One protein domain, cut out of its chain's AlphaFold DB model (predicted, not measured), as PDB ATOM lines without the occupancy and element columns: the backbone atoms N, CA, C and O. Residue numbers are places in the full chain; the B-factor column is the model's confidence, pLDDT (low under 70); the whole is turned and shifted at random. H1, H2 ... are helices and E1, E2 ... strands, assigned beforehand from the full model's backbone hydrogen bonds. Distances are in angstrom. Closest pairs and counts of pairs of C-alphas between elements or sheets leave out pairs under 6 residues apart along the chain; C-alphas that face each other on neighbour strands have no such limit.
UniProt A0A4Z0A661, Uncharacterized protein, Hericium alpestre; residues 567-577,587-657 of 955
ATOM      1  N   ALA A 567     -33.752  29.989 -30.048       50.03
ATOM      2  CA  ALA A 567     -34.914  30.822 -30.343       50.03
ATOM      3  C   ALA A 567     -35.225  31.830 -29.222       50.03
ATOM      4  O   ALA A 567     -35.579  32.959 -29.514       50.03
ATOM      5  N   ASP A 568     -35.057  31.457 -27.951       54.38
ATOM      6  CA  ASP A 568     -35.280  32.369 -26.821       54.38
ATOM      7  C   ASP A 568     -34.102  33.329 -26.641       54.38
ATOM      8  O   ASP A 568     -34.312  34.495 -26.342       54.38
ATOM      9  N   LEU A 569     -32.870  32.873 -26.887       53.22
ATOM     10  CA  LEU A 569     -31.703  33.751 -26.961       53.22
ATOM     11  C   LEU A 569     -31.907  34.794 -28.061       53.22
ATOM     12  O   LEU A 569     -31.728  35.974 -27.810       53.22
ATOM     13  N   THR A 570     -32.347  34.359 -29.239       50.44
ATOM     14  CA  THR A 570     -32.576  35.240 -30.384       50.44
ATOM     15  C   THR A 570     -33.733  36.187 -30.117       50.44
ATOM     16  O   THR A 570     -33.575  37.378 -30.311       50.44
ATOM     17  N   ARG A 571     -34.859  35.719 -29.564       58.94
ATOM     18  CA  ARG A 571     -35.968  36.600 -29.154       58.94
ATOM     19  C   ARG A 571     -35.551  37.618 -28.100       58.94
ATOM     20  O   ARG A 571     -35.965  38.762 -28.193       58.94
ATOM     21  N   ASN A 572     -34.740  37.213 -27.121       52.22
ATOM     22  CA  ASN A 572     -34.229  38.117 -26.092       52.22
ATOM     23  C   ASN A 572     -33.269  39.157 -26.684       52.22
ATOM     24  O   ASN A 572     -33.345  40.319 -26.307       52.22
ATOM     25  N   VAL A 573     -32.395  38.747 -27.608       51.56
ATOM     26  CA  VAL A 573     -31.491  39.648 -28.342       51.56
ATOM     27  C   VAL A 573     -32.287  40.606 -29.235       51.56
ATOM     28  O   VAL A 573     -31.995  41.793 -29.256       51.56
ATOM     29  N   MET A 574     -33.333  40.110 -29.896       45.94
ATOM     30  CA  MET A 574     -34.205  40.863 -30.805       45.94
ATOM     31  C   MET A 574     -35.349  41.612 -30.095       45.94
ATOM     32  O   MET A 574     -36.205  42.189 -30.756       45.94
ATOM     33  N   GLY A 575     -35.428  41.576 -28.760       44.75
ATOM     34  CA  GLY A 575     -36.454  42.292 -27.989       44.75
ATOM     35  C   GLY A 575     -37.906  41.827 -28.198       44.75
ATOM     36  O   GLY A 575     -38.836  42.565 -27.877       44.75
ATOM     37  N   ILE A 576     -38.141  40.616 -28.713       48.50
ATOM     38  CA  ILE A 576     -39.489  40.119 -29.033       48.50
ATOM     39  C   ILE A 576     -40.231  39.722 -27.744       48.50
ATOM     40  O   ILE A 576     -40.005  38.646 -27.181       48.50
ATOM     41  N   THR A 577     -41.165  40.561 -27.286       41.47
ATOM     42  CA  THR A 577     -42.037  40.294 -26.126       41.47
ATOM     43  C   THR A 577     -43.412  39.759 -26.547       41.47
ATOM     44  O   THR A 577     -44.030  40.310 -27.450       41.47
ATOM     45  N   LEU A 587     -37.083  22.841 -20.802       57.84
ATOM     46  CA  LEU A 587     -36.287  23.358 -19.686       57.84
ATOM     47  C   LEU A 587     -35.719  22.243 -18.796       57.84
ATOM     48  O   LEU A 587     -35.080  22.526 -17.784       57.84
ATOM     49  N   ARG A 588     -35.949  20.968 -19.145       61.91
ATOM     50  CA  ARG A 588     -35.365  19.843 -18.408       61.91
ATOM     51  C   ARG A 588     -33.849  19.917 -18.501       61.91
ATOM     52  O   ARG A 588     -33.292  19.888 -19.600       61.91
ATOM     53  N   GLY A 589     -33.218  20.007 -17.333       65.38
ATOM     54  CA  GLY A 589     -31.777  19.878 -17.193       65.38
ATOM     55  C   GLY A 589     -31.302  18.477 -17.555       65.38
ATOM     56  O   GLY A 589     -32.085  17.590 -17.910       65.38
ATOM     57  N   VAL A 590     -29.997  18.294 -17.455       71.44
ATOM     58  CA  VAL A 590     -29.345  17.005 -17.644       71.44
ATOM     59  C   VAL A 590     -29.953  15.952 -16.699       71.44
ATOM     60  O   VAL A 590     -30.121  16.206 -15.508       71.44
ATOM     61  N   HIS A 591     -30.349  14.799 -17.243       77.81
ATOM     62  CA  HIS A 591     -30.936  13.692 -16.487       77.81
ATOM     63  C   HIS A 591     -30.787  12.359 -17.224       77.81
ATOM     64  O   HIS A 591     -30.821  12.285 -18.456       77.81
ATOM     65  N   GLN A 592     -30.672  11.293 -16.436       71.31
ATOM     66  CA  GLN A 592     -30.648   9.927 -16.942       71.31
ATOM     67  C   GLN A 592     -32.042   9.501 -17.432       71.31
ATOM     68  O   GLN A 592     -33.053   9.917 -16.854       71.31
ATOM     69  N   PRO A 593     -32.118   8.659 -18.475       67.25
ATOM     70  CA  PRO A 593     -33.381   8.119 -18.940       67.25
ATOM     71  C   PRO A 593     -33.923   7.100 -17.931       67.25
ATOM     72  O   PRO A 593     -33.173   6.307 -17.368       67.25
ATOM     73  N   SER A 594     -35.243   7.080 -17.733       63.00
ATOM     74  CA  SER A 594     -35.911   6.089 -16.872       63.00
ATOM     75  C   SER A 594     -35.846   4.661 -17.430       63.00
ATOM     76  O   SER A 594     -35.985   3.694 -16.688       63.00
ATOM     77  N   SER A 595     -35.645   4.528 -18.740       58.62
ATOM     78  CA  SER A 595     -35.389   3.284 -19.463       58.62
ATOM     79  C   SER A 595     -34.567   3.629 -20.696       58.62
ATOM     80  O   SER A 595     -34.873   4.624 -21.349       58.62
ATOM     81  N   TYR A 596     -33.537   2.844 -21.021       57.97
ATOM     82  CA  TYR A 596     -32.707   3.087 -22.201       57.97
ATOM     83  C   TYR A 596     -33.514   2.787 -23.470       57.97
ATOM     84  O   TYR A 596     -33.810   1.621 -23.758       57.97
ATOM     85  N   PRO A 597     -33.909   3.814 -24.243       51.16
ATOM     86  CA  PRO A 597     -34.734   3.594 -25.411       51.16
ATOM     87  C   PRO A 597     -33.888   2.931 -26.503       51.16
ATOM     88  O   PRO A 597     -32.884   3.473 -26.960       51.16
ATOM     89  N   LYS A 598     -34.302   1.742 -26.951       55.06
ATOM     90  CA  LYS A 598     -33.634   1.045 -28.055       55.06
ATOM     91  C   LYS A 598     -33.832   1.864 -29.339       55.06
ATOM     92  O   LYS A 598     -34.964   1.989 -29.801       55.06
ATOM     93  N   LYS A 599     -32.731   2.327 -29.953       67.31
ATOM     94  CA  LYS A 599     -32.675   2.981 -31.283       67.31
ATOM     95  C   LYS A 599     -33.256   4.400 -31.294       67.31
ATOM     96  O   LYS A 599     -34.367   4.629 -31.772       67.31
ATOM     97  N   VAL A 600     -32.480   5.374 -30.818       72.06
ATOM     98  CA  VAL A 600     -32.900   6.784 -30.809       72.06
ATOM     99  C   VAL A 600     -31.959   7.665 -31.619       72.06
ATOM    100  O   VAL A 600     -30.755   7.437 -31.685       72.06
ATOM    101  N   VAL A 601     -32.542   8.687 -32.250       78.44
ATOM    102  CA  VAL A 601     -31.784   9.798 -32.826       78.44
ATOM    103  C   VAL A 601     -31.389  10.742 -31.694       78.44
ATOM    104  O   VAL A 601     -32.246  11.398 -31.091       78.44
ATOM    105  N   ILE A 602     -30.093  10.803 -31.420       86.31
ATOM    106  CA  ILE A 602     -29.475  11.724 -30.479       86.31
ATOM    107  C   ILE A 602     -29.146  13.013 -31.218       86.31
ATOM    108  O   ILE A 602     -28.487  13.017 -32.256       86.31
ATOM    109  N   LYS A 603     -29.623  14.124 -30.677       86.12
ATOM    110  CA  LYS A 603     -29.242  15.463 -31.104       86.12
ATOM    111  C   LYS A 603     -28.021  15.868 -30.298       86.12
ATOM    112  O   LYS A 603     -28.065  15.800 -29.074       86.12
ATOM    113  N   VAL A 604     -26.967  16.285 -30.983       88.81
ATOM    114  CA  VAL A 604     -25.757  16.839 -30.375       88.81
ATOM    115  C   VAL A 604     -25.738  18.326 -30.694       88.81
ATOM    116  O   VAL A 604     -25.815  18.710 -31.861       88.81
ATOM    117  N   GLN A 605     -25.654  19.163 -29.671       85.50
ATOM    118  CA  GLN A 605     -25.496  20.602 -29.810       85.50
ATOM    119  C   GLN A 605     -24.083  20.998 -29.381       85.50
ATOM    120  O   GLN A 605     -23.648  20.668 -28.277       85.50
ATOM    121  N   VAL A 606     -23.395  21.710 -30.272       84.75
ATOM    122  CA  VAL A 606     -22.084  22.312 -30.015       84.75
ATOM    123  C   VAL A 606     -22.304  23.671 -29.338       84.75
ATOM    124  O   VAL A 606     -23.227  24.395 -29.731       84.75
ATOM    125  N   PRO A 607     -21.499  24.041 -28.327       73.88
ATOM    126  CA  PRO A 607     -21.559  25.370 -27.728       73.88
ATOM    127  C   PRO A 607     -21.370  26.478 -28.767       73.88
ATOM    128  O   PRO A 607     -20.556  26.347 -29.679       73.88
ATOM    129  N   LEU A 608     -22.101  27.584 -28.632       62.50
ATOM    130  CA  LEU A 608     -21.937  28.738 -29.524       62.50
ATOM    131  C   LEU A 608     -20.639  29.506 -29.228       62.50
ATOM    132  O   LEU A 608     -20.024  30.015 -30.157       62.50
ATOM    133  N   THR A 609     -20.190  29.524 -27.968       56.03
ATOM    134  CA  THR A 609     -18.978  30.223 -27.517       56.03
ATOM    135  C   THR A 609     -18.193  29.379 -26.498       56.03
ATOM    136  O   THR A 609     -18.777  28.706 -25.648       56.03
ATOM    137  N   GLY A 610     -16.856  29.410 -26.584       54.78
ATOM    138  CA  GLY A 610     -15.932  28.796 -25.614       54.78
ATOM    139  C   GLY A 610     -15.776  27.262 -25.665       54.78
ATOM    140  O   GLY A 610     -16.405  26.565 -26.457       54.78
ATOM    141  N   ASN A 611     -14.923  26.732 -24.774       56.34
ATOM    142  CA  ASN A 611     -14.675  25.294 -24.555       56.34
ATOM    143  C   ASN A 611     -15.693  24.680 -23.568       56.34
ATOM    144  O   ASN A 611     -15.331  24.134 -22.526       56.34
ATOM    145  N   LEU A 612     -16.985  24.812 -23.864       72.06
ATOM    146  CA  LEU A 612     -18.065  24.245 -23.043       72.06
ATOM    147  C   LEU A 612     -18.402  22.801 -23.466       72.06
ATOM    148  O   LEU A 612     -17.978  22.331 -24.511       72.06
ATOM    149  N   ALA A 613     -19.156  22.063 -22.650       81.62
ATOM    150  CA  ALA A 613     -19.530  20.679 -22.964       81.62
ATOM    151  C   ALA A 613     -20.494  20.575 -24.164       81.62
ATOM    152  O   ALA A 613     -21.364  21.431 -24.339       81.62
ATOM    153  N   LEU A 614     -20.408  19.484 -24.937       87.44
ATOM    154  CA  LEU A 614     -21.449  19.131 -25.910       87.44
ATOM    155  C   LEU A 614     -22.728  18.769 -25.163       87.44
ATOM    156  O   LEU A 614     -22.666  18.036 -24.178       87.44
ATOM    157  N   LEU A 615     -23.885  19.199 -25.664       85.38
ATOM    158  CA  LEU A 615     -25.171  18.750 -25.131       85.38
ATOM    159  C   LEU A 615     -25.772  17.666 -26.023       85.38
ATOM    160  O   LEU A 615     -26.016  17.893 -27.207       85.38
ATOM    161  N   LEU A 616     -26.077  16.514 -25.439       88.25
ATOM    162  CA  LEU A 616     -26.695  15.373 -26.099       88.25
ATOM    163  C   LEU A 616     -28.113  15.172 -25.582       88.25
ATOM    164  O   LEU A 616     -28.334  15.081 -24.380       88.25
ATOM    165  N   TYR A 617     -29.095  15.091 -26.478       83.00
ATOM    166  CA  TYR A 617     -30.489  14.924 -26.077       83.00
ATOM    167  C   TYR A 617     -31.361  14.310 -27.169       83.00
ATOM    168  O   TYR A 617     -31.100  14.438 -28.362       83.00
ATOM    169  N   THR A 618     -32.455  13.664 -26.783       81.50
ATOM    170  CA  THR A 618     -33.441  13.139 -27.742       81.50
ATOM    171  C   THR A 618     -34.447  14.215 -28.148       81.50
ATOM    172  O   THR A 618     -34.575  15.265 -27.515       81.50
ATOM    173  N   LYS A 619     -35.267  13.943 -29.174       76.00
ATOM    174  CA  LYS A 619     -36.365  14.852 -29.553       76.00
ATOM    175  C   LYS A 619     -37.326  15.152 -28.391       76.00
ATOM    176  O   LYS A 619     -37.783  16.285 -28.302       76.00
ATOM    177  N   LYS A 620     -37.632  14.169 -27.537       72.69
ATOM    178  CA  LYS A 620     -38.565  14.328 -26.405       72.69
ATOM    179  C   LYS A 620     -37.890  14.832 -25.125       72.69
ATOM    180  O   LYS A 620     -38.600  15.127 -24.167       72.69
ATOM    181  N   ARG A 621     -36.552  14.934 -25.107       75.56
ATOM    182  CA  ARG A 621     -35.755  15.223 -23.901       75.56
ATOM    183  C   ARG A 621     -36.136  14.309 -22.729       75.56
ATOM    184  O   ARG A 621     -36.314  14.764 -21.603       75.56
ATOM    185  N   ASP A 622     -36.332  13.029 -23.035       74.62
ATOM    186  CA  ASP A 622     -36.382  11.922 -22.068       74.62
ATOM    187  C   ASP A 622     -34.978  11.418 -21.695       74.62
ATOM    188  O   ASP A 622     -34.807  10.744 -20.686       74.62
ATOM    189  N   PHE A 623     -33.978  11.785 -22.495       78.88
ATOM    190  CA  PHE A 623     -32.556  11.660 -22.219       78.88
ATOM    191  C   PHE A 623     -31.896  12.997 -22.550       78.88
ATOM    192  O   PHE A 623     -32.127  13.551 -23.637       78.88
ATOM    193  N   VAL A 624     -31.116  13.520 -21.603       82.69
ATOM    194  CA  VAL A 624     -30.304  14.732 -21.753       82.69
ATOM    195  C   VAL A 624     -29.007  14.531 -20.970       82.69
ATOM    196  O   VAL A 624     -29.069  14.322 -19.762       82.69
ATOM    197  N   CYS A 625     -27.850  14.627 -21.618       84.25
ATOM    198  CA  CYS A 625     -26.538  14.576 -20.968       84.25
ATOM    199  C   CYS A 625     -25.566  15.593 -21.566       84.25
ATOM    200  O   CYS A 625     -25.771  16.077 -22.681       84.25
ATOM    201  N   SER A 626     -24.516  15.925 -20.819       86.81
ATOM    202  CA  SER A 626     -23.388  16.707 -21.322       86.81
ATOM    203  C   SER A 626     -22.193  15.796 -21.608       86.81
ATOM    204  O   SER A 626     -22.049  14.736 -21.009       86.81
ATOM    205  N   VAL A 627     -21.322  16.176 -22.540       86.62
ATOM    206  CA  VAL A 627     -20.036  15.504 -22.770       86.62
ATOM    207  C   VAL A 627     -18.942  16.556 -22.744       86.62
ATOM    208  O   VAL A 627     -18.889  17.433 -23.610       86.62
ATOM    209  N   HIS A 628     -18.070  16.475 -21.743       85.19
ATOM    210  CA  HIS A 628     -16.917  17.357 -21.639       85.19
ATOM    211  C   HIS A 628     -15.758  16.816 -22.470       85.19
ATOM    212  O   HIS A 628     -15.544  15.606 -22.567       85.19
ATOM    213  N   ARG A 629     -14.967  17.732 -23.031       86.31
ATOM    214  CA  ARG A 629     -13.775  17.384 -23.808       86.31
ATOM    215  C   ARG A 629     -12.756  16.586 -22.990       86.31
ATOM    216  O   ARG A 629     -12.158  15.669 -23.529       86.31
ATOM    217  N   MET A 630     -12.604  16.882 -21.697       81.62
ATOM    218  CA  MET A 630     -11.672  16.170 -20.807       81.62
ATOM    219  C   MET A 630     -12.027  14.688 -20.634       81.62
ATOM    220  O   MET A 630     -11.133  13.860 -20.503       81.62
ATOM    221  N   ASP A 631     -13.319  14.346 -20.673       80.62
ATOM    222  CA  ASP A 631     -13.779  12.966 -20.510       80.62
ATOM    223  C   ASP A 631     -13.647  12.141 -21.798       80.62
ATOM    224  O   ASP A 631     -13.503  10.924 -21.728       80.62
ATOM    225  N   ASN A 632     -13.753  12.779 -22.974       81.75
ATOM    226  CA  ASN A 632     -13.643  12.136 -24.294       81.75
ATOM    227  C   ASN A 632     -13.068  13.097 -25.349       81.75
ATOM    228  O   ASN A 632     -13.826  13.585 -26.193       81.75
ATOM    229  N   PRO A 633     -11.756  13.372 -25.361       84.94
ATOM    230  CA  PRO A 633     -11.188  14.405 -26.231       84.94
ATOM    231  C   PRO A 633     -11.354  14.077 -27.720       84.94
ATOM    232  O   PRO A 633     -11.882  14.889 -28.476       84.94
ATOM    233  N   SER A 634     -11.019  12.853 -28.134       83.56
ATOM    234  CA  SER A 634     -11.135  12.412 -29.533       83.56
ATOM    235  C   SER A 634     -12.583  12.407 -30.034       83.56
ATOM    236  O   SER A 634     -12.870  12.862 -31.143       83.56
ATOM    237  N   GLY A 635     -13.514  11.917 -29.210       85.94
ATOM    238  CA  GLY A 635     -14.936  11.883 -29.537       85.94
ATOM    239  C   GLY A 635     -15.561  13.275 -29.606       85.94
ATOM    240  O   GLY A 635     -16.313  13.567 -30.537       85.94
ATOM    241  N   TYR A 636     -15.211  14.144 -28.655       89.94
ATOM    242  CA  TYR A 636     -15.651  15.535 -28.608       89.94
ATOM    243  C   TYR A 636     -15.179  16.317 -29.841       89.94
ATOM    244  O   TYR A 636     -15.995  16.960 -30.507       89.94
ATOM    245  N   ASP A 637     -13.885  16.243 -30.167       88.62
ATOM    246  CA  ASP A 637     -13.283  17.021 -31.256       88.62
ATOM    247  C   ASP A 637     -13.853  16.586 -32.610       88.62
ATOM    248  O   ASP A 637     -14.284  17.416 -33.415       88.62
ATOM    249  N   ARG A 638     -13.981  15.271 -32.816       88.62
ATOM    250  CA  ARG A 638     -14.559  14.698 -34.033       88.62
ATOM    251  C   ARG A 638     -16.017  15.111 -34.244       88.62
ATOM    252  O   ARG A 638     -16.398  15.454 -35.365       88.62
ATOM    253  N   LEU A 639     -16.840  15.079 -33.192       89.75
ATOM    254  CA  LEU A 639     -18.238  15.513 -33.278       89.75
ATOM    255  C   LEU A 639     -18.338  17.015 -33.530       89.75
ATOM    256  O   LEU A 639     -19.091  17.429 -34.406       89.75
ATOM    257  N   THR A 640     -17.553  17.816 -32.812       88.12
ATOM    258  CA  THR A 640     -17.506  19.272 -32.989       88.12
ATOM    259  C   THR A 640     -17.162  19.638 -34.430       88.12
ATOM    260  O   THR A 640     -17.929  20.354 -35.071       88.12
ATOM    261  N   GLN A 641     -16.068  19.099 -34.975       88.19
ATOM    262  CA  GLN A 641     -15.636  19.362 -36.350       88.19
ATOM    263  C   GLN A 641     -16.714  18.969 -37.369       88.19
ATOM    264  O   GLN A 641     -17.059  19.755 -38.251       88.19
ATOM    265  N   MET A 642     -17.296  17.776 -37.218       85.31
ATOM    266  CA  MET A 642     -18.331  17.282 -38.127       85.31
ATOM    267  C   MET A 642     -19.598  18.142 -38.086       85.31
ATOM    268  O   MET A 642     -20.182  18.426 -39.131       85.31
ATOM    269  N   ILE A 643     -20.028  18.573 -36.898       86.25
ATOM    270  CA  ILE A 643     -21.222  19.411 -36.736       86.25
ATOM    271  C   ILE A 643     -20.979  20.811 -37.289       86.25
ATOM    272  O   ILE A 643     -21.865  21.351 -37.943       86.25
ATOM    273  N   ARG A 644     -19.789  21.381 -37.079       83.31
ATOM    274  CA  ARG A 644     -19.423  22.690 -37.631       83.31
ATOM    275  C   ARG A 644     -19.447  22.688 -39.158       83.31
ATOM    276  O   ARG A 644     -19.947  23.637 -39.745       83.31
ATOM    277  N   GLN A 645     -18.973  21.610 -39.784       78.50
ATOM    278  CA  GLN A 645     -18.911  21.489 -41.243       78.50
ATOM    279  C   GLN A 645     -20.240  21.071 -41.890       78.50
ATOM    280  O   GLN A 645     -20.596  21.588 -42.941       78.50
ATOM    281  N   LYS A 646     -20.960  20.103 -41.307       75.88
ATOM    282  CA  LYS A 646     -22.112  19.436 -41.957       75.88
ATOM    283  C   LYS A 646     -23.436  19.593 -41.207       75.88
ATOM    284  O   LYS A 646     -24.499  19.256 -41.742       75.88
ATOM    285  N   GLY A 647     -23.377  20.047 -39.957       72.38
ATOM    286  CA  GLY A 647     -24.529  20.208 -39.077       72.38
ATOM    287  C   GLY A 647     -25.384  21.424 -39.423       72.38
ATOM    288  O   GLY A 647     -25.000  22.307 -40.186       72.38
ATOM    289  N   VAL A 648     -26.580  21.475 -38.842       68.06
ATOM    290  CA  VAL A 648     -27.520  22.583 -39.035       68.06
ATOM    291  C   VAL A 648     -26.934  23.846 -38.408       68.06
ATOM    292  O   VAL A 648     -26.670  23.862 -37.200       68.06
ATOM    293  N   ALA A 649     -26.723  24.873 -39.241       67.94
ATOM    294  CA  ALA A 649     -26.102  26.154 -38.885       67.94
ATOM    295  C   ALA A 649     -24.745  26.008 -38.160       67.94
ATOM    296  O   ALA A 649     -24.402  26.813 -37.299       67.94
ATOM    297  N   GLY A 650     -24.011  24.913 -38.407       71.56
ATOM    298  CA  GLY A 650     -22.758  24.620 -37.705       71.56
ATOM    299  C   GLY A 650     -22.898  24.400 -36.189       71.56
ATOM    300  O   GLY A 650     -21.894  24.351 -35.481       71.56
ATOM    301  N   ALA A 651     -24.120  24.295 -35.659       73.06
ATOM    302  CA  ALA A 651     -24.390  24.277 -34.219       73.06
ATOM    303  C   ALA A 651     -25.031  22.969 -33.738       73.06
ATOM    304  O   ALA A 651     -24.904  22.611 -32.566       73.06
ATOM    305  N   LYS A 652     -25.745  22.245 -34.612       78.19
ATOM    306  CA  LYS A 652     -26.484  21.026 -34.238       78.19
ATOM    307  C   LYS A 652     -26.259  19.883 -35.220       78.19
ATOM    308  O   LYS A 652     -26.416  20.056 -36.425       78.19
ATOM    309  N   GLY A 653     -25.980  18.692 -34.698       84.00
ATOM    310  CA  GLY A 653     -25.929  17.442 -35.456       84.00
ATOM    311  C   GLY A 653     -26.919  16.404 -34.943       84.00
ATOM    312  O   GLY A 653     -27.360  16.451 -33.795       84.00
ATOM    313  N   TYR A 654     -27.260  15.454 -35.808       85.00
ATOM    314  CA  TYR A 654     -28.176  14.358 -35.515       85.00
ATOM    315  C   TYR A 654     -27.449  13.038 -35.748       85.00
ATOM    316  O   TYR A 654     -26.906  12.806 -36.823       85.00
ATOM    317  N   PHE A 655     -27.447  12.179 -34.736       85.12
ATOM    318  CA  PHE A 655     -26.690  10.935 -34.710       85.12
ATOM    319  C   PHE A 655     -27.597   9.792 -34.276       85.12
ATOM    320  O   PHE A 655     -28.588  10.001 -33.580       85.12
ATOM    321  N   ILE A 656     -27.273   8.573 -34.688       79.44
ATOM    322  CA  ILE A 656     -28.033   7.385 -34.308       79.44
ATOM    323  C   ILE A 656     -27.281   6.685 -33.186       79.44
ATOM    324  O   ILE A 656     -26.106   6.360 -33.331       79.44
ATOM    325  N   GLU A 657     -27.967   6.436 -32.075       72.69
ATOM    326  CA  GLU A 657     -27.408   5.662 -30.975       72.69
ATOM    327  C   GLU A 657     -27.317   4.172 -31.346       72.69
ATOM    328  O   GLU A 657     -28.217   3.594 -31.974       72.69
TER     329      GLU A 657
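AT A GLANCE: This is residues 567 to 577 and 587 to 657 of the 955 residues of an uncharacterized protein of Hericium alpestre (UniProt A0A4Z0A661). A small, strongly twisted sheet of four strands has one helix, H2, crossing one of its faces, and a short helix, H1, is set off from this body, with residues 569 to 575 sticking out. Residues 587 to 600, with no named element, loop from beside the E3 edge of the sheet to the start of E1. The printed part has 82 residues, with two named helices and four named strands in the order H1, E1, E2, E3, H2, E4; the sheet runs E3, E2, E1, E4 and is antiparallel throughout. The class is mixed, helices and strands, with under half of the printed residues, 40 of 82, in named elements. The whole is only just compact, close to loose, with a radius of gyration of the C-alphas of 13.8 A and spans of 40 by 28 by 22 A.

HOW THE PARTS SIT: H1, residues 567 to 573, is not on the sheet, with 0 pairs of C-alphas within 10 A. E1, residues 601 to 605, and E2, residues 614 to 618, form a hairpin, antiparallel at 150 degrees, with N 603 and O 617 at 2.8 A. E2 and E3, residues 624 to 627, form a second hairpin at 155 degrees, with N 616 and O 625 at 2.8 A. E1, E2 and E3 make a meander, each strand the antiparallel neighbour of the one before. H2, residues 633 to 646, is on the sheet at a height of 8.8 A, making two layers, a helix on one face of a sheet. It lies over E1 and over E4, residues 652 to 656, while E3 is only just not under it, with 2 of its C-alphas falling there. On the local plane H2 and E1 stand at 90 degrees, and H2 runs across the strands. The closest C-alphas of H2 and E4 are those of Ile 643 and Gly 653, 5.3 A apart. E4 is antiparallel to E1 at 153 degrees, with N 602 and O 655 at 2.8 A. E3 and E4, the edge strands, are apart. In H1 and H2 every O i to N i+4 pair is within hydrogen-bond range.

IN THESE COORDINATES: H1 begins at C-alpha 567, (-34.914, 30.822, -30.343), and is 9.7 A long. E1 measures 12.9 A, E2 13.5 A and E3 10.3 A. H2 runs 19.8 A from C-alpha 633 at (-11.188, 14.405, -26.231). E4, 13.7 A long, ends at C-alpha 656, (-28.033, 7.385, -34.308).

THE WHOLE: The two C-alphas farthest apart, those of Thr 577 and Ser 634, are 41.8 A apart. Residues 578 to 586 are not printed, and C-alphas 577 and 587 are 19.0 A apart across this cut, which falls in the link from H1 to E1. Of the links printed whole, E1 to E2 is short and the others are tight. The mean pLDDT of the printed part is 73.3; it is under 70 in 27 residues: 567 to 577, 587 to 589, 593 to 599, 608 to 611, and 648 to 649.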